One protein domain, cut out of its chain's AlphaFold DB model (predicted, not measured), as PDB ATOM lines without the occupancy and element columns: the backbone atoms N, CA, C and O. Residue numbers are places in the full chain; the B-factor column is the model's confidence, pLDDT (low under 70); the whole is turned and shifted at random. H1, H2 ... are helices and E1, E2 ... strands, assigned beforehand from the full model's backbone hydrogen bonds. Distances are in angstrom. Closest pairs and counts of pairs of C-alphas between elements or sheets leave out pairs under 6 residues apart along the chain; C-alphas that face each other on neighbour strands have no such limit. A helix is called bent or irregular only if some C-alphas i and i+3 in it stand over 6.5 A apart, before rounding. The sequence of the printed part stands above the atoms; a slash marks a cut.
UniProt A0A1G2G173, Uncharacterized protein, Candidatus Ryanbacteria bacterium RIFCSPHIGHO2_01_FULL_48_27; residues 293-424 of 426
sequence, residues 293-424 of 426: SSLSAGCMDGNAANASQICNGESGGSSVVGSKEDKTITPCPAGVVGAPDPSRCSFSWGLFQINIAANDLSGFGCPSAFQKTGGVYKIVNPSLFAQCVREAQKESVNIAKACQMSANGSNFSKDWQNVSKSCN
ATOM      1  N   SER A 293     217.468 208.912 156.959       71.25
ATOM      2  CA  SER A 293     217.450 209.915 155.884       71.25
ATOM      3  C   SER A 293     216.124 209.984 155.116       71.25
ATOM      4  O   SER A 293     215.709 211.065 154.699       71.25
ATOM      5  N   SER A 294     215.430 208.854 154.944       73.38
ATOM      6  CA  SER A 294     214.107 208.820 154.301       73.38
ATOM      7  C   SER A 294     213.007 209.357 155.219       73.38
ATOM      8  O   SER A 294     212.100 210.047 154.759       73.38
ATOM      9  N   LEU A 295     213.106 209.096 156.526       80.12
ATOM     10  CA  LEU A 295     212.147 209.580 157.521       80.12
ATOM     11  C   LEU A 295     212.386 211.054 157.898       80.12
ATOM     12  O   LEU A 295     211.416 211.781 158.125       80.12
ATOM     13  N   SER A 296     213.639 211.528 157.887       75.81
ATOM     14  CA  SER A 296     213.971 212.944 158.110       75.81
ATOM     15  C   SER A 296     213.550 213.843 156.947       75.81
ATOM     16  O   SER A 296     213.210 214.998 157.163       75.81
ATOM     17  N   ALA A 297     213.515 213.317 155.717       68.56
ATOM     18  CA  ALA A 297     212.945 214.013 154.558       68.56
ATOM     19  C   ALA A 297     211.405 214.140 154.617       68.56
ATOM     20  O   ALA A 297     210.809 214.860 153.812       68.56
ATOM     21  N   GLY A 298     210.759 213.422 155.541       68.88
ATOM     22  CA  GLY A 298     209.331 213.504 155.822       68.88
ATOM     23  C   GLY A 298     209.013 214.344 157.061       68.88
ATOM     24  O   GLY A 298     209.754 215.225 157.481       68.88
ATOM     25  N   CYS A 299     207.881 214.039 157.685       76.19
ATOM     26  CA  CYS A 299     207.353 214.740 158.857       76.19
ATOM     27  C   CYS A 299     207.942 214.269 160.203       76.19
ATOM     28  O   CYS A 299     207.354 214.549 161.245       76.19
ATOM     29  N   MET A 300     209.064 213.540 160.198       80.56
ATOM     30  CA  MET A 300     209.694 213.005 161.415       80.56
ATOM     31  C   MET A 300     211.057 213.631 161.737       80.56
ATOM     32  O   MET A 300     211.506 213.450 162.860       80.56
ATOM     33  N   ASP A 301     211.673 214.376 160.807       79.00
ATOM     34  CA  ASP A 301     212.848 215.259 160.982       79.00
ATOM     35  C   ASP A 301     213.793 214.888 162.156       79.00
ATOM     36  O   ASP A 301     214.429 213.832 162.124       79.00
ATOM     37  N   GLY A 302     213.851 215.694 163.227       80.88
ATOM     38  CA  GLY A 302     214.728 215.467 164.387       80.88
ATOM     39  C   GLY A 302     214.441 214.200 165.211       80.88
ATOM     40  O   GLY A 302     215.273 213.798 166.021       80.88
ATOM     41  N   ASN A 303     213.304 213.537 164.986       85.62
ATOM     42  CA  ASN A 303     212.917 212.262 165.599       85.62
ATOM     43  C   ASN A 303     213.129 211.055 164.659       85.62
ATOM     44  O   ASN A 303     212.753 209.930 165.000       85.62
ATOM     45  N   ALA A 304     213.721 211.249 163.474       81.81
ATOM     46  CA  ALA A 304     213.837 210.210 162.451       81.81
ATOM     47  C   ALA A 304     214.620 208.960 162.899       81.81
ATOM     48  O   ALA A 304     214.344 207.869 162.404       81.81
ATOM     49  N   ALA A 305     215.545 209.077 163.859       80.94
ATOM     50  CA  ALA A 305     216.242 207.927 164.446       80.94
ATOM     51  C   ALA A 305     215.284 207.012 165.235       80.94
ATOM     52  O   ALA A 305     215.208 205.816 164.952       80.94
ATOM     53  N   ASN A 306     214.487 207.595 166.137       85.19
ATOM     54  CA  ASN A 306     213.450 206.896 166.901       85.19
ATOM     55  C   ASN A 306     212.415 206.262 165.963       85.19
ATOM     56  O   ASN A 306     212.082 205.083 166.078       85.19
ATOM     57  N   ALA A 307     211.952 207.030 164.977       88.62
ATOM     58  CA  ALA A 307     211.019 206.542 163.973       88.62
ATOM     59  C   ALA A 307     211.582 205.372 163.150       88.62
ATOM     60  O   ALA A 307     210.860 204.419 162.868       88.62
ATOM     61  N   SER A 308     212.870 205.421 162.799       84.75
ATOM     62  CA  SER A 308     213.566 204.359 162.069       84.75
ATOM     63  C   SER A 308     213.588 203.048 162.854       84.75
ATOM     64  O   SER A 308     213.293 201.992 162.294       84.75
ATOM     65  N   GLN A 309     213.842 203.114 164.166       81.25
ATOM     66  CA  GLN A 309     213.794 201.953 165.058       81.25
ATOM     67  C   GLN A 309     212.378 201.368 165.168       81.25
ATOM     68  O   GLN A 309     212.224 200.152 165.086       81.25
ATOM     69  N   ILE A 310     211.336 202.202 165.294       89.62
ATOM     70  CA  ILE A 310     209.935 201.735 165.307       89.62
ATOM     71  C   ILE A 310     209.589 201.039 163.983       89.62
ATOM     72  O   ILE A 310     209.113 199.909 163.976       89.62
ATOM     73  N   CYS A 311     209.897 201.686 162.859       89.00
ATOM     74  CA  CYS A 311     209.666 201.185 161.504       89.00
ATOM     75  C   CYS A 311     210.365 199.827 161.256       89.00
ATOM     76  O   CYS A 311     209.784 198.908 160.670       89.00
ATOM     77  N   ASN A 312     211.591 199.663 161.771       80.75
ATOM     78  CA  ASN A 312     212.328 198.399 161.737       80.75
ATOM     79  C   ASN A 312     211.714 197.332 162.663       80.75
ATOM     80  O   ASN A 312     211.508 196.191 162.250       80.75
ATOM     81  N   GLY A 313     211.371 197.693 163.902       79.31
ATOM     82  CA  GLY A 313     210.801 196.771 164.886       79.31
ATOM     83  C   GLY A 313     209.415 196.230 164.513       79.31
ATOM     84  O   GLY A 313     209.114 195.079 164.838       79.31
ATOM     85  N   GLU A 314     208.610 197.029 163.806       87.75
ATOM     86  CA  GLU A 314     207.252 196.688 163.363       87.75
ATOM     87  C   GLU A 314     207.216 195.844 162.076       87.75
ATOM     88  O   GLU A 314     206.502 194.842 162.014       87.75
ATOM     89  N   SER A 315     207.980 196.215 161.038       83.06
ATOM     90  CA  SER A 315     207.891 195.574 159.708       83.06
ATOM     91  C   SER A 315     209.207 195.035 159.140       83.06
ATOM     92  O   SER A 315     209.197 194.416 158.072       83.06
ATOM     93  N   GLY A 316     210.346 195.282 159.795       74.88
ATOM     94  CA  GLY A 316     211.673 194.974 159.253       74.88
ATOM     95  C   GLY A 316     212.008 195.753 157.976       74.88
ATOM     96  O   GLY A 316     212.710 195.236 157.112       74.88
ATOM     97  N   GLY A 317     211.444 196.954 157.796       74.81
ATOM     98  CA  GLY A 317     211.620 197.742 156.570       74.81
ATOM     99  C   GLY A 317     210.609 197.460 155.456       74.81
ATOM    100  O   GLY A 317     210.704 198.072 154.394       74.81
ATOM    101  N   SER A 318     209.656 196.545 155.658       77.62
ATOM    102  CA  SER A 318     208.757 196.097 154.594       77.62
ATOM    103  C   SER A 318     207.454 196.894 154.530       77.62
ATOM    104  O   SER A 318     206.626 196.879 155.441       77.62
ATOM    105  N   SER A 319     207.218 197.534 153.387       82.38
ATOM    106  CA  SER A 319     205.992 198.279 153.103       82.38
ATOM    107  C   SER A 319     204.793 197.395 152.747       82.38
ATOM    108  O   SER A 319     203.660 197.858 152.818       82.38
ATOM    109  N   VAL A 320     205.000 196.113 152.426       81.12
ATOM    110  CA  VAL A 320     203.928 195.225 151.934       81.12
ATOM    111  C   VAL A 320     203.322 194.296 152.991       81.12
ATOM    112  O   VAL A 320     202.216 193.799 152.785       81.12
ATOM    113  N   VAL A 321     204.002 194.036 154.110       80.69
ATOM    114  CA  VAL A 321     203.573 193.007 155.079       80.69
ATOM    115  C   VAL A 321     202.426 193.455 155.990       80.69
ATOM    116  O   VAL A 321     202.375 194.596 156.457       80.69
ATOM    117  N   GLY A 322     201.517 192.522 156.273       81.50
ATOM    118  CA  GLY A 322     200.517 192.636 157.336       81.50
ATOM    119  C   GLY A 322     200.982 192.004 158.652       81.50
ATOM    120  O   GLY A 322     201.791 191.072 158.656       81.50
ATOM    121  N   SER A 323     200.436 192.483 159.769       88.81
ATOM    122  CA  SER A 323     200.790 192.028 161.119       88.81
ATOM    123  C   SER A 323     200.430 190.561 161.342       88.81
ATOM    124  O   SER A 323     199.365 190.089 160.929       88.81
ATOM    125  N   LYS A 324     201.313 189.836 162.037       86.31
ATOM    126  CA  LYS A 324     201.091 188.439 162.443       86.31
ATOM    127  C   LYS A 324     200.176 188.310 163.663       86.31
ATOM    128  O   LYS A 324     199.565 187.256 163.826       86.31
ATOM    129  N   GLU A 325     200.041 189.367 164.461       86.94
ATOM    130  CA  GLU A 325     199.258 189.361 165.704       86.94
ATOM    131  C   GLU A 325     197.856 189.957 165.500       86.94
ATOM    132  O   GLU A 325     196.857 189.383 165.939       86.94
ATOM    133  N   ASP A 326     197.760 191.063 164.753       89.12
ATOM    134  CA  ASP A 326     196.518 191.813 164.514       89.12
ATOM    135  C   ASP A 326     195.625 191.139 163.464       89.12
ATOM    136  O   ASP A 326     195.408 191.641 162.358       89.12
ATOM    137  N   LYS A 327     195.108 189.959 163.808       92.25
ATOM    138  CA  LYS A 327     194.335 189.085 162.922       92.25
ATOM    139  C   LYS A 327     192.827 189.192 163.134       92.25
ATOM    140  O   LYS A 327     192.309 188.879 164.209       92.25
ATOM    141  N   THR A 328     192.102 189.489 162.058       92.38
ATOM    142  CA  THR A 328     190.638 189.344 161.978       92.38
ATOM    143  C   THR A 328     190.190 187.876 162.119       92.38
ATOM    144  O   THR A 328     191.000 186.942 162.152       92.38
ATOM    145  N   ILE A 329     188.873 187.657 162.192       91.75
ATOM    146  CA  ILE A 329     188.236 186.328 162.061       91.75
ATOM    147  C   ILE A 329     187.758 186.023 160.634       91.75
ATOM    148  O   ILE A 329     186.968 185.107 160.424       91.75
ATOM    149  N   THR A 330     188.155 186.828 159.648       89.88
ATOM    150  CA  THR A 330     187.730 186.670 158.252       89.88
ATOM    151  C   THR A 330     188.942 186.307 157.390       89.88
ATOM    152  O   THR A 330     190.005 186.903 157.584       89.88
ATOM    153  N   PRO A 331     188.813 185.373 156.431       89.06
ATOM    154  CA  PRO A 331     189.852 185.143 155.434       89.06
ATOM    155  C   PRO A 331     190.192 186.419 154.662       89.06
ATOM    156  O   PRO A 331     189.352 187.313 154.519       89.06
ATOM    157  N   CYS A 332     191.413 186.503 154.135       83.19
ATOM    158  CA  CYS A 332     191.779 187.619 153.271       83.19
ATOM    159  C   CYS A 332     190.954 187.610 151.974       83.19
ATOM    160  O   CYS A 332     190.853 186.566 151.323       83.19
ATOM    161  N   PRO A 333     190.411 188.764 151.544       81.19
ATOM    162  CA  PRO A 333     189.864 188.914 150.202       81.19
ATOM    163  C   PRO A 333     190.900 188.575 149.121       81.19
ATOM    164  O   PRO A 333     192.097 188.825 149.282       81.19
ATOM    165  N   ALA A 334     190.436 188.037 147.992       75.94
ATOM    166  CA  ALA A 334     191.303 187.731 146.859       75.94
ATOM    167  C   ALA A 334     192.026 188.993 146.344       75.94
ATOM    168  O   ALA A 334     191.434 190.067 146.253       75.94
ATOM    169  N   GLY A 335     193.308 188.853 145.994       66.25
ATOM    170  CA  GLY A 335     194.148 189.960 145.518       66.25
ATOM    171  C   GLY A 335     194.801 190.809 146.618       66.25
ATOM    172  O   GLY A 335     195.501 191.766 146.293       66.25
ATOM    173  N   VAL A 336     194.618 190.473 147.899       73.56
ATOM    174  CA  VAL A 336     195.405 191.054 148.999       73.56
ATOM    175  C   VAL A 336     196.792 190.402 149.029       73.56
ATOM    176  O   VAL A 336     196.919 189.199 149.248       73.56
ATOM    177  N   VAL A 337     197.834 191.201 148.794       75.44
ATOM    178  CA  VAL A 337     199.247 190.780 148.808       75.44
ATOM    179  C   VAL A 337     199.853 191.061 150.186       75.44
ATOM    180  O   VAL A 337     199.438 192.006 150.849       75.44
ATOM    181  N   GLY A 338     200.828 190.258 150.624       68.94
ATOM    182  CA  GLY A 338     201.566 190.491 151.877       68.94
ATOM    183  C   GLY A 338     200.854 190.046 153.161       68.94
ATOM    184  O   GLY A 338     201.354 190.295 154.258       68.94
ATOM    185  N   ALA A 339     199.710 189.366 153.043       76.88
ATOM    186  CA  ALA A 339     199.039 188.730 154.172       76.88
ATOM    187  C   ALA A 339     199.887 187.571 154.741       76.88
ATOM    188  O   ALA A 339     200.215 186.652 153.987       76.88
ATOM    189  N   PRO A 340     200.199 187.547 156.051       72.12
ATOM    190  CA  PRO A 340     200.943 186.446 156.668       72.12
ATOM    191  C   PRO A 340     200.091 185.185 156.888       72.12
ATOM    192  O   PRO A 340     200.637 184.114 157.138       72.12
ATOM    193  N   ASP A 341     198.761 185.307 156.845       78.06
ATOM    194  CA  ASP A 341     197.806 184.221 157.068       78.06
ATOM    195  C   ASP A 341     196.547 184.442 156.202       78.06
ATOM    196  O   ASP A 341     195.744 185.329 156.502       78.06
ATOM    197  N   PRO A 342     196.338 183.649 155.134       79.38
ATOM    198  CA  PRO A 342     195.157 183.776 154.280       79.38
ATOM    199  C   PRO A 342     193.832 183.464 154.991       79.38
ATOM    200  O   PRO A 342     192.783 183.932 154.549       79.38
ATOM    201  N   SER A 343     193.856 182.681 156.078       84.94
ATOM    202  CA  SER A 343     192.655 182.252 156.811       84.94
ATOM    203  C   SER A 343     192.129 183.311 157.783       84.94
ATOM    204  O   SER A 343     190.939 183.323 158.107       84.94
ATOM    205  N   ARG A 344     193.006 184.221 158.224       87.06
ATOM    206  CA  ARG A 344     192.723 185.275 159.201       87.06
ATOM    207  C   ARG A 344     193.487 186.543 158.837       87.06
ATOM    208  O   ARG A 344     194.631 186.727 159.249       87.06
ATOM    209  N   CYS A 345     192.847 187.419 158.069       91.19
ATOM    210  CA  CYS A 345     193.533 188.564 157.484       91.19
ATOM    211  C   CYS A 345     193.971 189.596 158.527       91.19
ATOM    212  O   CYS A 345     193.237 189.845 159.489       91.19
ATOM    213  N   SER A 346     195.120 190.233 158.309       94.00
ATOM    214  CA  SER A 346     195.630 191.293 159.181       94.00
ATOM    215  C   SER A 346     194.772 192.565 159.100       94.00
ATOM    216  O   SER A 346     194.215 192.880 158.047       94.00
ATOM    217  N   PHE A 347     194.689 193.336 160.186       94.81
ATOM    218  CA  PHE A 347     194.117 194.695 160.193       94.81
ATOM    219  C   PHE A 347     195.150 195.801 160.472       94.81
ATOM    220  O   PHE A 347     194.783 196.975 160.484       94.81
ATOM    221  N   SER A 348     196.426 195.439 160.602       95.62
ATOM    222  CA  SER A 348     197.579 196.343 160.717       95.62
ATOM    223  C   SER A 348     198.573 196.051 159.588       95.62
ATOM    224  O   SER A 348     198.826 194.876 159.304       95.62
ATOM    225  N   TRP A 349     199.062 197.092 158.897       94.31
ATOM    226  CA  TRP A 349     199.762 196.950 157.606       94.31
ATOM    227  C   TRP A 349     200.882 197.976 157.358       94.31
ATOM    228  O   TRP A 349     200.812 199.128 157.794       94.31
ATOM    229  N   GLY A 350     201.875 197.561 156.569       89.50
ATOM    230  CA  GLY A 350     202.946 198.404 156.033       89.50
ATOM    231  C   GLY A 350     204.047 198.765 157.033       89.50
ATOM    232  O   GLY A 350     204.174 198.142 158.085       89.50
ATOM    233  N   LEU A 351     204.849 199.776 156.694       89.44
ATOM    234  CA  LEU A 351     206.107 200.111 157.380       89.44
ATOM    235  C   LEU A 351     205.979 200.248 158.908       89.44
ATOM    236  O   LEU A 351     206.753 199.653 159.652       89.44
ATOM    237  N   PHE A 352     204.971 200.993 159.362       94.19
ATOM    238  CA  PHE A 352     204.655 201.231 160.771       94.19
ATOM    239  C   PHE A 352     203.464 200.392 161.267       94.19
ATOM    240  O   PHE A 352     202.865 200.736 162.281       94.19
ATOM    241  N   GLN A 353     203.072 199.334 160.545       95.12
ATOM    242  CA  GLN A 353     201.957 198.444 160.909       95.12
ATOM    243  C   GLN A 353     200.677 199.209 161.310       95.12
ATOM    244  O   GLN A 353     200.060 198.971 162.345       95.12
ATOM    245  N   ILE A 354     200.257 200.158 160.470       96.44
ATOM    246  CA  ILE A 354     199.121 201.038 160.762       96.44
ATOM    247  C   ILE A 354     197.823 200.228 160.833       96.44
ATOM    248  O   ILE A 354     197.419 199.601 159.851       96.44
ATOM    249  N   ASN A 355     197.140 200.297 161.978       95.38
ATOM    250  CA  ASN A 355     195.837 199.673 162.200       95.38
ATOM    251  C   ASN A 355     194.732 200.385 161.395       95.38
ATOM    252  O   ASN A 355     194.180 201.397 161.842       95.38
ATOM    253  N   ILE A 356     194.380 199.835 160.229       96.25
ATOM    254  CA  ILE A 356     193.368 200.374 159.300       96.25
ATOM    255  C   ILE A 356     191.917 200.163 159.764       96.25
ATOM    256  O   ILE A 356     190.994 200.722 159.175       96.25
ATOM    257  N   ALA A 357     191.695 199.372 160.819       95.50
ATOM    258  CA  ALA A 357     190.378 199.205 161.433       95.50
ATOM    259  C   ALA A 357     190.061 200.291 162.478       95.50
ATOM    260  O   ALA A 357     188.901 200.475 162.843       95.50
ATOM    261  N   ALA A 358     191.081 201.008 162.957       93.69
ATOM    262  CA  ALA A 358     190.952 202.166 163.843       93.69
ATOM    263  C   ALA A 358     191.260 203.499 163.140       93.69
ATOM    264  O   ALA A 358     190.778 204.544 163.571       93.69
ATOM    265  N   ASN A 359     192.045 203.471 162.060       94.50
ATOM    266  CA  ASN A 359     192.545 204.660 161.386       94.50
ATOM    267  C   ASN A 359     192.069 204.760 159.943       94.50
ATOM    268  O   ASN A 359     192.199 203.811 159.173       94.50
ATOM    269  N   ASP A 360     191.617 205.951 159.555       91.88
ATOM    270  CA  ASP A 360     191.431 206.268 158.145       91.88
ATOM    271  C   ASP A 360     192.749 206.651 157.452       91.88
ATOM    272  O   ASP A 360     193.620 207.301 158.052       91.88
ATOM    273  N   LEU A 361     192.854 206.256 156.182       89.56
ATOM    274  CA  LEU A 361     193.959 206.519 155.265       89.56
ATOM    275  C   LEU A 361     193.413 207.222 154.026       89.56
ATOM    276  O   LEU A 361     192.446 206.756 153.431       89.56
ATOM    277  N   SER A 362     194.044 208.329 153.628       81.12
ATOM    278  CA  SER A 362     193.754 209.061 152.384       81.12
ATOM    279  C   SER A 362     192.269 209.419 152.134       81.12
ATOM    280  O   SER A 362     191.900 209.692 150.995       81.12
ATOM    281  N   GLY A 363     191.416 209.443 153.169       84.00
ATOM    282  CA  GLY A 363     189.986 209.760 153.060       84.00
ATOM    283  C   GLY A 363     189.080 208.599 152.623       84.00
ATOM    284  O   GLY A 363     187.919 208.841 152.297       84.00
ATOM    285  N   PHE A 364     189.573 207.355 152.582       80.44
ATOM    286  CA  PHE A 364     188.805 206.203 152.079       80.44
ATOM    287  C   PHE A 364     187.711 205.703 153.042       80.44
ATOM    288  O   PHE A 364     186.846 204.925 152.642       80.44
ATOM    289  N   GLY A 365     187.722 206.123 154.308       91.94
ATOM    290  CA  GLY A 365     186.805 205.639 155.341       91.94
ATOM    291  C   GLY A 365     187.153 204.237 155.851       91.94
ATOM    292  O   GLY A 365     186.247 203.460 156.161       91.94
ATOM    293  N   CYS A 366     188.442 203.893 155.942       94.69
ATOM    294  CA  CYS A 366     188.923 202.523 156.184       94.69
ATOM    295  C   CYS A 366     188.298 201.763 157.373       94.69
ATOM    296  O   CYS A 366     187.976 200.583 157.194       94.69
ATOM    297  N   PRO A 367     188.007 202.387 158.535       96.25
ATOM    298  CA  PRO A 367     187.303 201.714 159.630       96.25
ATOM    299  C   PRO A 367     185.939 201.122 159.234       96.25
ATOM    300  O   PRO A 367     185.543 200.092 159.775       96.25
ATOM    301  N   SER A 368     185.242 201.703 158.247       95.19
ATOM    302  CA  SER A 368     183.949 201.194 157.754       95.19
ATOM    303  C   SER A 368     184.048 199.879 156.966       95.19
ATOM    304  O   SER A 368     183.033 199.229 156.714       95.19
ATOM    305  N   ALA A 369     185.262 199.429 156.623       94.75
ATOM    306  CA  ALA A 369     185.478 198.093 156.073       94.75
ATOM    307  C   ALA A 369     185.287 196.972 157.110       94.75
ATOM    308  O   ALA A 369     185.174 195.799 156.731       94.75
ATOM    309  N   PHE A 370     185.231 197.321 158.401       96.50
ATOM    310  CA  PHE A 370     185.210 196.392 159.521       96.50
ATOM    311  C   PHE A 370     183.941 196.512 160.372       96.50
ATOM    312  O   PHE A 370     183.359 197.578 160.542       96.50
ATOM    313  N   GLN A 371     183.565 195.397 160.992       95.81
ATOM    314  CA  GLN A 371     182.627 195.344 162.107       95.81
ATOM    315  C   GLN A 371     183.368 194.804 163.331       95.81
ATOM    316  O   GLN A 371     184.028 193.765 163.244       95.81
ATOM    317  N   LYS A 372     183.265 195.502 164.468       94.06
ATOM    318  CA  LYS A 372     183.866 195.079 165.739       94.06
ATOM    319  C   LYS A 372     182.799 194.482 166.653       94.06
ATOM    320  O   LYS A 372     181.885 195.189 167.065       94.06
ATOM    321  N   THR A 373     182.946 193.208 167.008       90.94
ATOM    322  CA  THR A 373     182.013 192.478 167.881       90.94
ATOM    323  C   THR A 373     182.807 191.777 168.975       90.94
ATOM    324  O   THR A 373     183.719 191.013 168.677       90.94
ATOM    325  N   GLY A 374     182.507 192.052 170.250       84.94
ATOM    326  CA  GLY A 374     183.214 191.428 171.381       84.94
ATOM    327  C   GLY A 374     184.730 191.685 171.399       84.94
ATOM    328  O   GLY A 374     185.494 190.822 171.810       84.94
ATOM    329  N   GLY A 375     185.178 192.837 170.886       82.94
ATOM    330  CA  GLY A 375     186.601 193.172 170.735       82.94
ATOM    331  C   GLY A 375     187.248 192.680 169.433       82.94
ATOM    332  O   GLY A 375     188.290 193.206 169.051       82.94
ATOM    333  N   VAL A 376     186.610 191.756 168.713       88.75
ATOM    334  CA  VAL A 376     187.142 191.098 167.511       88.75
ATOM    335  C   VAL A 376     186.706 191.823 166.236       88.75
ATOM    336  O   VAL A 376     185.547 192.218 166.110       88.75
ATOM    337  N   TYR A 377     187.617 191.960 165.267       94.75
ATOM    338  CA  TYR A 377     187.339 192.555 163.957       94.75
ATOM    339  C   TYR A 377     186.934 191.505 162.909       94.75
ATOM    340  O   TYR A 377     187.621 190.500 162.704       94.75
ATOM    341  N   LYS A 378     185.835 191.781 162.202       95.06
ATOM    342  CA  LYS A 378     185.336 191.050 161.030       95.06
ATOM    343  C   LYS A 378     185.353 191.974 159.812       95.06
ATOM    344  O   LYS A 378     184.937 193.124 159.929       95.06
ATOM    345  N   ILE A 379     185.779 191.483 158.649       94.50
ATOM    346  CA  ILE A 379     185.705 192.252 157.396       94.50
ATOM    347  C   ILE A 379     184.260 192.201 156.882       94.50
ATOM    348  O   ILE A 379     183.705 191.116 156.700       94.50
ATOM    349  N   VAL A 380     183.649 193.367 156.657       95.19
ATOM    350  CA  VAL A 380     182.273 193.499 156.134       95.19
ATOM    351  C   VAL A 380     182.205 194.156 154.757       95.19
ATOM    352  O   VAL A 380     181.251 193.904 154.027       95.19
ATOM    353  N   ASN A 381     183.231 194.911 154.351       92.56
ATOM    354  CA  ASN A 381     183.379 195.401 152.978       92.56
ATOM    355  C   ASN A 381     184.738 194.958 152.391       92.56
ATOM    356  O   ASN A 381     185.736 195.664 152.547       92.56
ATOM    357  N   PRO A 382     184.796 193.797 151.705       87.88
ATOM    358  CA  PRO A 382     186.035 193.256 151.136       87.88
ATOM    359  C   PRO A 382     186.715 194.161 150.097       87.88
ATOM    360  O   PRO A 382     187.942 194.176 150.015       87.88
ATOM    361  N   SER A 383     185.938 194.922 149.316       86.75
ATOM    362  CA  SER A 383     186.482 195.825 148.290       86.75
ATOM    363  C   SER A 383     187.169 197.032 148.925       86.75
ATOM    364  O   SER A 383     188.307 197.349 148.574       86.75
ATOM    365  N   LEU A 384     186.515 197.661 149.908       89.75
ATOM    366  CA  LEU A 384     187.101 198.773 150.653       89.75
ATOM    367  C   LEU A 384     188.304 198.318 151.488       89.75
ATOM    368  O   LEU A 384     189.329 198.991 151.483       89.75
ATOM    369  N   PHE A 385     188.228 197.143 152.124       92.56
ATOM    370  CA  PHE A 385     189.371 196.540 152.814       92.56
ATOM    371  C   PHE A 385     190.586 196.430 151.883       92.56
ATOM    372  O   PHE A 385     191.662 196.921 152.215       92.56
ATOM    373  N   ALA A 386     190.417 195.856 150.687       87.31
ATOM    374  CA  ALA A 386     191.515 195.696 149.736       87.31
ATOM    375  C   ALA A 386     192.067 197.039 149.211       87.31
ATOM    376  O   ALA A 386     193.253 197.125 148.904       87.31
ATOM    377  N   GLN A 387     191.238 198.087 149.117       88.38
ATOM    378  CA  GLN A 387     191.701 199.451 148.821       88.38
ATOM    379  C   GLN A 387     192.554 200.001 149.972       88.38
ATOM    380  O   GLN A 387     193.695 200.391 149.749       88.38
ATOM    381  N   CYS A 388     192.051 199.933 151.205       92.50
ATOM    382  CA  CYS A 388     192.749 200.410 152.396       92.50
ATOM    383  C   CYS A 388     194.059 199.671 152.686       92.50
ATOM    384  O   CYS A 388     195.016 200.305 153.117       92.50
ATOM    385  N   VAL A 389     194.149 198.369 152.393       91.19
ATOM    386  CA  VAL A 389     195.427 197.642 152.451       91.19
ATOM    387  C   VAL A 389     196.414 198.196 151.421       91.19
ATOM    388  O   VAL A 389     197.544 198.498 151.786       91.19
ATOM    389  N   ARG A 390     196.001 198.421 150.165       87.25
ATOM    390  CA  ARG A 390     196.891 199.018 149.148       87.25
ATOM    391  C   ARG A 390     197.331 200.438 149.502       87.25
ATOM    392  O   ARG A 390     198.478 200.780 149.246       87.25
ATOM    393  N   GLU A 391     196.462 201.252 150.102       87.19
ATOM    394  CA  GLU A 391     196.858 202.570 150.620       87.19
ATOM    395  C   GLU A 391     197.835 202.446 151.796       87.19
ATOM    396  O   GLU A 391     198.845 203.142 151.812       87.19
ATOM    397  N   ALA A 392     197.605 201.519 152.731       90.94
ATOM    398  CA  ALA A 392     198.529 201.252 153.835       90.94
ATOM    399  C   ALA A 392     199.893 200.732 153.359       90.94
ATOM    400  O   ALA A 392     200.896 200.966 154.028       90.94
ATOM    401  N   GLN A 393     199.943 200.049 152.214       88.38
ATOM    402  CA  GLN A 393     201.179 199.540 151.620       88.38
ATOM    403  C   GLN A 393     201.990 200.606 150.866       88.38
ATOM    404  O   GLN A 393     203.157 200.379 150.549       88.38
ATOM    405  N   LYS A 394     201.420 201.788 150.589       84.19
ATOM    406  CA  LYS A 394     202.185 202.911 150.030       84.19
ATOM    407  C   LYS A 394     203.043 203.535 151.122       84.19
ATOM    408  O   LYS A 394     202.525 204.083 152.091       84.19
ATOM    409  N   GLU A 395     204.351 203.525 150.910       84.81
ATOM    410  CA  GLU A 395     205.360 204.028 151.850       84.81
ATOM    411  C   GLU A 395     205.056 205.452 152.322       84.81
ATOM    412  O   GLU A 395     204.965 205.701 153.521       84.81
ATOM    413  N   SER A 396     204.780 206.367 151.388       85.12
ATOM    414  CA  SER A 396     204.448 207.762 151.690       85.12
ATOM    415  C   SER A 396     203.165 207.930 152.512       85.12
ATOM    416  O   SER A 396     203.133 208.758 153.418       85.12
ATOM    417  N   VAL A 397     202.122 207.136 152.245       89.19
ATOM    418  CA  VAL A 397     200.853 207.175 152.997       89.19
ATOM    419  C   VAL A 397     201.046 206.593 154.398       89.19
ATOM    420  O   VAL A 397     200.562 207.168 155.374       89.19
ATOM    421  N   ASN A 398     201.787 205.489 154.511       93.50
ATOM    422  CA  ASN A 398     202.080 204.834 155.782       93.50
ATOM    423  C   ASN A 398     202.923 205.738 156.697       93.50
ATOM    424  O   ASN A 398     202.530 205.980 157.836       93.50
ATOM    425  N   ILE A 399     204.008 206.322 156.170       89.81
ATOM    426  CA  ILE A 399     204.870 207.284 156.878       89.81
ATOM    427  C   ILE A 399     204.067 208.527 157.284       89.81
ATOM    428  O   ILE A 399     204.093 208.914 158.452       89.81
ATOM    429  N   ALA A 400     203.300 209.130 156.367       90.19
ATOM    430  CA  ALA A 400     202.498 210.315 156.675       90.19
ATOM    431  C   ALA A 400     201.463 210.043 157.778       90.19
ATOM    432  O   ALA A 400     201.260 210.880 158.663       90.19
ATOM    433  N   LYS A 401     200.837 208.858 157.779       93.69
ATOM    434  CA  LYS A 401     199.921 208.472 158.853       93.69
ATOM    435  C   LYS A 401     200.650 208.217 160.170       93.69
ATOM    436  O   LYS A 401     200.173 208.660 161.217       93.69
ATOM    437  N   ALA A 402     201.816 207.573 160.117       93.00
ATOM    438  CA  ALA A 402     202.655 207.355 161.283       93.00
ATOM    439  C   ALA A 402     203.074 208.684 161.936       93.00
ATOM    440  O   ALA A 402     202.991 208.802 163.157       93.00
ATOM    441  N   CYS A 403     203.415 209.718 161.153       91.12
ATOM    442  CA  CYS A 403     203.692 211.064 161.670       91.12
ATOM    443  C   CYS A 403     202.504 211.644 162.446       91.12
ATOM    444  O   CYS A 403     202.678 212.149 163.552       91.12
ATOM    445  N   GLN A 404     201.290 211.562 161.884       91.75
ATOM    446  CA  GLN A 404     200.085 212.101 162.524       91.75
ATOM    447  C   GLN A 404     199.796 211.417 163.866       91.75
ATOM    448  O   GLN A 404     199.442 212.083 164.834       91.75
ATOM    449  N   MET A 405     199.951 210.093 163.924       93.25
ATOM    450  CA  MET A 405     199.703 209.306 165.135       93.25
ATOM    451  C   MET A 405     200.797 209.496 166.199       93.25
ATOM    452  O   MET A 405     200.477 209.544 167.383       93.25
ATOM    453  N   SER A 406     202.059 209.656 165.786       91.44
ATOM    454  CA  SER A 406     203.225 209.818 166.676       91.44
ATOM    455  C   SER A 406     203.558 211.269 167.050       91.44
ATOM    456  O   SER A 406     204.619 211.530 167.618       91.44
ATOM    457  N   ALA A 407     202.698 212.231 166.691       90.50
ATOM    458  CA  ALA A 407     202.962 213.667 166.818       90.50
ATOM    459  C   ALA A 407     204.341 214.058 166.241       90.50
ATOM    460  O   ALA A 407     205.216 214.558 166.949       90.50
ATOM    461  N   ASN A 408     204.545 213.792 164.946       87.25
ATOM    462  CA  ASN A 408     205.798 214.022 164.212       87.25
ATOM    463  C   ASN A 408     207.002 213.263 164.815       87.25
ATOM    464  O   ASN A 408     208.110 213.787 164.920       87.25
ATOM    465  N   GLY A 409     206.770 212.021 165.253       84.81
ATOM    466  CA  GLY A 409     207.778 211.147 165.858       84.81
ATOM    467  C   GLY A 409     208.160 211.479 167.307       84.81
ATOM    468  O   GLY A 409     209.100 210.884 167.822       84.81
ATOM    469  N   SER A 410     207.467 212.411 167.968       87.00
ATOM    470  CA  SER A 410     207.775 212.813 169.351       87.00
ATOM    471  C   SER A 410     207.151 211.918 170.431       87.00
ATOM    472  O   SER A 410     207.504 212.051 171.602       87.00
ATOM    473  N   ASN A 411     206.228 211.023 170.065       89.31
ATOM    474  CA  ASN A 411     205.582 210.089 170.986       89.31
ATOM    475  C   ASN A 411     205.229 208.777 170.272       89.31
ATOM    476  O   ASN A 411     204.271 208.726 169.499       89.31
ATOM    477  N   PHE A 412     205.962 207.701 170.564       89.38
ATOM    478  CA  PHE A 412     205.610 206.353 170.096       89.38
ATOM    479  C   PHE A 412     204.955 205.489 171.186       89.38
ATOM    480  O   PHE A 412     204.351 204.454 170.881       89.38
ATOM    481  N   SER A 413     204.993 205.934 172.446       85.38
ATOM    482  CA  SER A 413     204.495 205.202 173.621       85.38
ATOM    483  C   SER A 413     202.977 204.962 173.672       85.38
ATOM    484  O   SER A 413     202.517 204.221 174.544       85.38
ATOM    485  N   LYS A 414     202.189 205.534 172.747       87.25
ATOM    486  CA  LYS A 414     200.733 205.327 172.644       87.25
ATOM    487  C   LYS A 414     200.335 204.183 171.709       87.25
ATOM    488  O   LYS A 414     199.680 203.244 172.160       87.25
ATOM    489  N   ASP A 415     200.684 204.283 170.428       89.81
ATOM    490  CA  ASP A 415     200.224 203.362 169.378       89.81
ATOM    491  C   ASP A 415     201.263 202.258 169.061       89.81
ATOM    492  O   ASP A 415     200.878 201.183 168.614       89.81
ATOM    493  N   TRP A 416     202.545 202.456 169.409       92.44
ATOM    494  CA  TRP A 416     203.655 201.503 169.194       92.44
ATOM    495  C   TRP A 416     204.310 201.032 170.499       92.44
ATOM    496  O   TRP A 416     205.510 200.759 170.558       92.44
ATOM    497  N   GLN A 417     203.528 200.941 171.582       90.12
ATOM    498  CA  GLN A 417     204.064 200.786 172.945       90.12
ATOM    499  C   GLN A 417     204.995 199.583 173.120       90.12
ATOM    500  O   GLN A 417     205.900 199.632 173.946       90.12
ATOM    501  N   ASN A 418     204.745 198.490 172.395       86.12
ATOM    502  CA  ASN A 418     205.523 197.260 172.517       86.12
ATOM    503  C   ASN A 418     206.945 197.464 171.986       86.12
ATOM    504  O   ASN A 418     207.906 197.190 172.706       86.12
ATOM    505  N   VAL A 419     207.080 198.008 170.769       84.25
ATOM    506  CA  VAL A 419     208.391 198.305 170.181       84.25
ATOM    507  C   VAL A 419     209.059 199.450 170.941       84.25
ATOM    508  O   VAL A 419     210.197 199.280 171.371       84.25
ATOM    509  N   SER A 420     208.335 200.539 171.241       84.94
ATOM    510  CA  SER A 420     208.842 201.669 172.040       84.94
ATOM    511  C   SER A 420     209.439 201.219 173.382       84.94
ATOM    512  O   SER A 420     210.589 201.546 173.670       84.94
ATOM    513  N   LYS A 421     208.736 200.381 174.160       84.00
ATOM    514  CA  LYS A 421     209.261 199.827 175.422       84.00
ATOM    515  C   LYS A 421     210.449 198.891 175.198       84.00
ATOM    516  O   LYS A 421     211.427 198.984 175.931       84.00
ATOM    517  N   SER A 422     210.390 198.011 174.194       77.50
ATOM    518  CA  SER A 422     211.484 197.065 173.911       77.50
ATOM    519  C   SER A 422     212.772 197.741 173.429       77.50
ATOM    520  O   SER A 422     213.857 197.211 173.648       77.50
ATOM    521  N   CYS A 423     212.647 198.918 172.810       77.00
ATOM    522  CA  CYS A 423     213.741 199.686 172.226       77.00
ATOM    523  C   CYS A 423     214.111 200.945 173.026       77.00
ATOM    524  O   CYS A 423     214.980 201.695 172.594       77.00
ATOM    525  N   ASN A 424     213.473 201.167 174.182       79.88
ATOM    526  CA  ASN A 424     213.658 202.337 175.048       79.88
ATOM    527  C   ASN A 424     213.469 203.689 174.315       79.88
ATOM    528  O   ASN A 424     214.263 204.617 174.473       79.88
TER     529      ASN A 424
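AT A GLANCE: This is residues 293 to 424 of the 426 residues of an uncharacterized protein of Candidatus Ryanbacteria bacterium RIFCSPHIGHO2_01_FULL_48_27 (UniProt A0A1G2G173). Short helices and one small strand hairpin gather at the two ends of a core of loops: the hairpin E1-E2 with H3 and H4 makes one end of the longest axis, H1, H2 and H6 make the other, and H5 lies between. The long stretch of residues 316 to 365 has no named element and winds through the middle, where residues 348 to 349 pair antiparallel with residues 354 to 355. The printed part has 132 residues, with six named helices and two named strands in the order H1 H2 H3 E1 E2 H4 H5 H6; the sheet is E1 - E2, antiparallel. The class is mostly helix, though under half of the residues, 60 of 132, are in named elements. The whole is compact, with a radius of gyration of the C-alphas of 14.2 A and spans of 40 by 27 by 22 A.

IN THESE COORDINATES: Find C-alpha 370 at (185.210, 196.392, 159.521), where E1, residues 370 to 373, begins; E2 follows as residues 376 to 379. Just before them is H3, residues 366 to 369, and after them H4, residues 382 to 392, runs 15.1 A. H5, residues 395 to 405, runs 15.4 A. Look back to H1, residues 293 to 296, from C-alpha 293 at (217.450, 209.915, 155.884). H2, residues 301 to 315, runs 20.3 A and is irregular: C-alphas 302 and 305 are 7.7 A apart. H6, residues 417 to 423, ends at C-alpha 423 at (213.741, 199.686, 172.226).

HOW THE PARTS SIT: Start at the hairpin E1 and E2, antiparallel at 148 degrees, where N 371 and O 378 are 2.9 A apart, within hydrogen-bond range, as are N 376 and O 373 at 3.0 A. H3, which a tight link joins to E1, touches H4, the closest C-alphas being those of Ala 369 and Phe 385, 5.3 A apart. H4 and H5 touch only at the corner, and only just, with 3 pairs of C-alphas within 8 A; the closest are those of Ala 392 and Asn 398, 5.4 A apart, and the lines stand about perpendicular at 87 degrees. H5 and H2 are near each other. H2 touches H6 with residues 309 to 314 alone, about perpendicular at 78 degrees; the closest C-alphas, of Gly 313 and Val 419, are 6.0 A apart. H1 touches H2, the closest C-alphas being those of Ser 296 and Ala 304, 5.1 A apart. Among the pairs that stay apart are H4 and H6. Every O i to N i+4 pair is within hydrogen-bond range in H4, H5 and H6, and 9 of 11 are in H2; H1 and H3 are too short for such a pair.

THE WHOLE: Look for the two farthest C-alphas at Ser 293 and Gly 374, 41.9 A apart. The printed part has no cut. The links H2 to H3, 50 residues, and H5 to H6, 11 residues, are long. The mean pLDDT of the printed part is 86.5; residues 297 to 298, 335 and 338 are under 70.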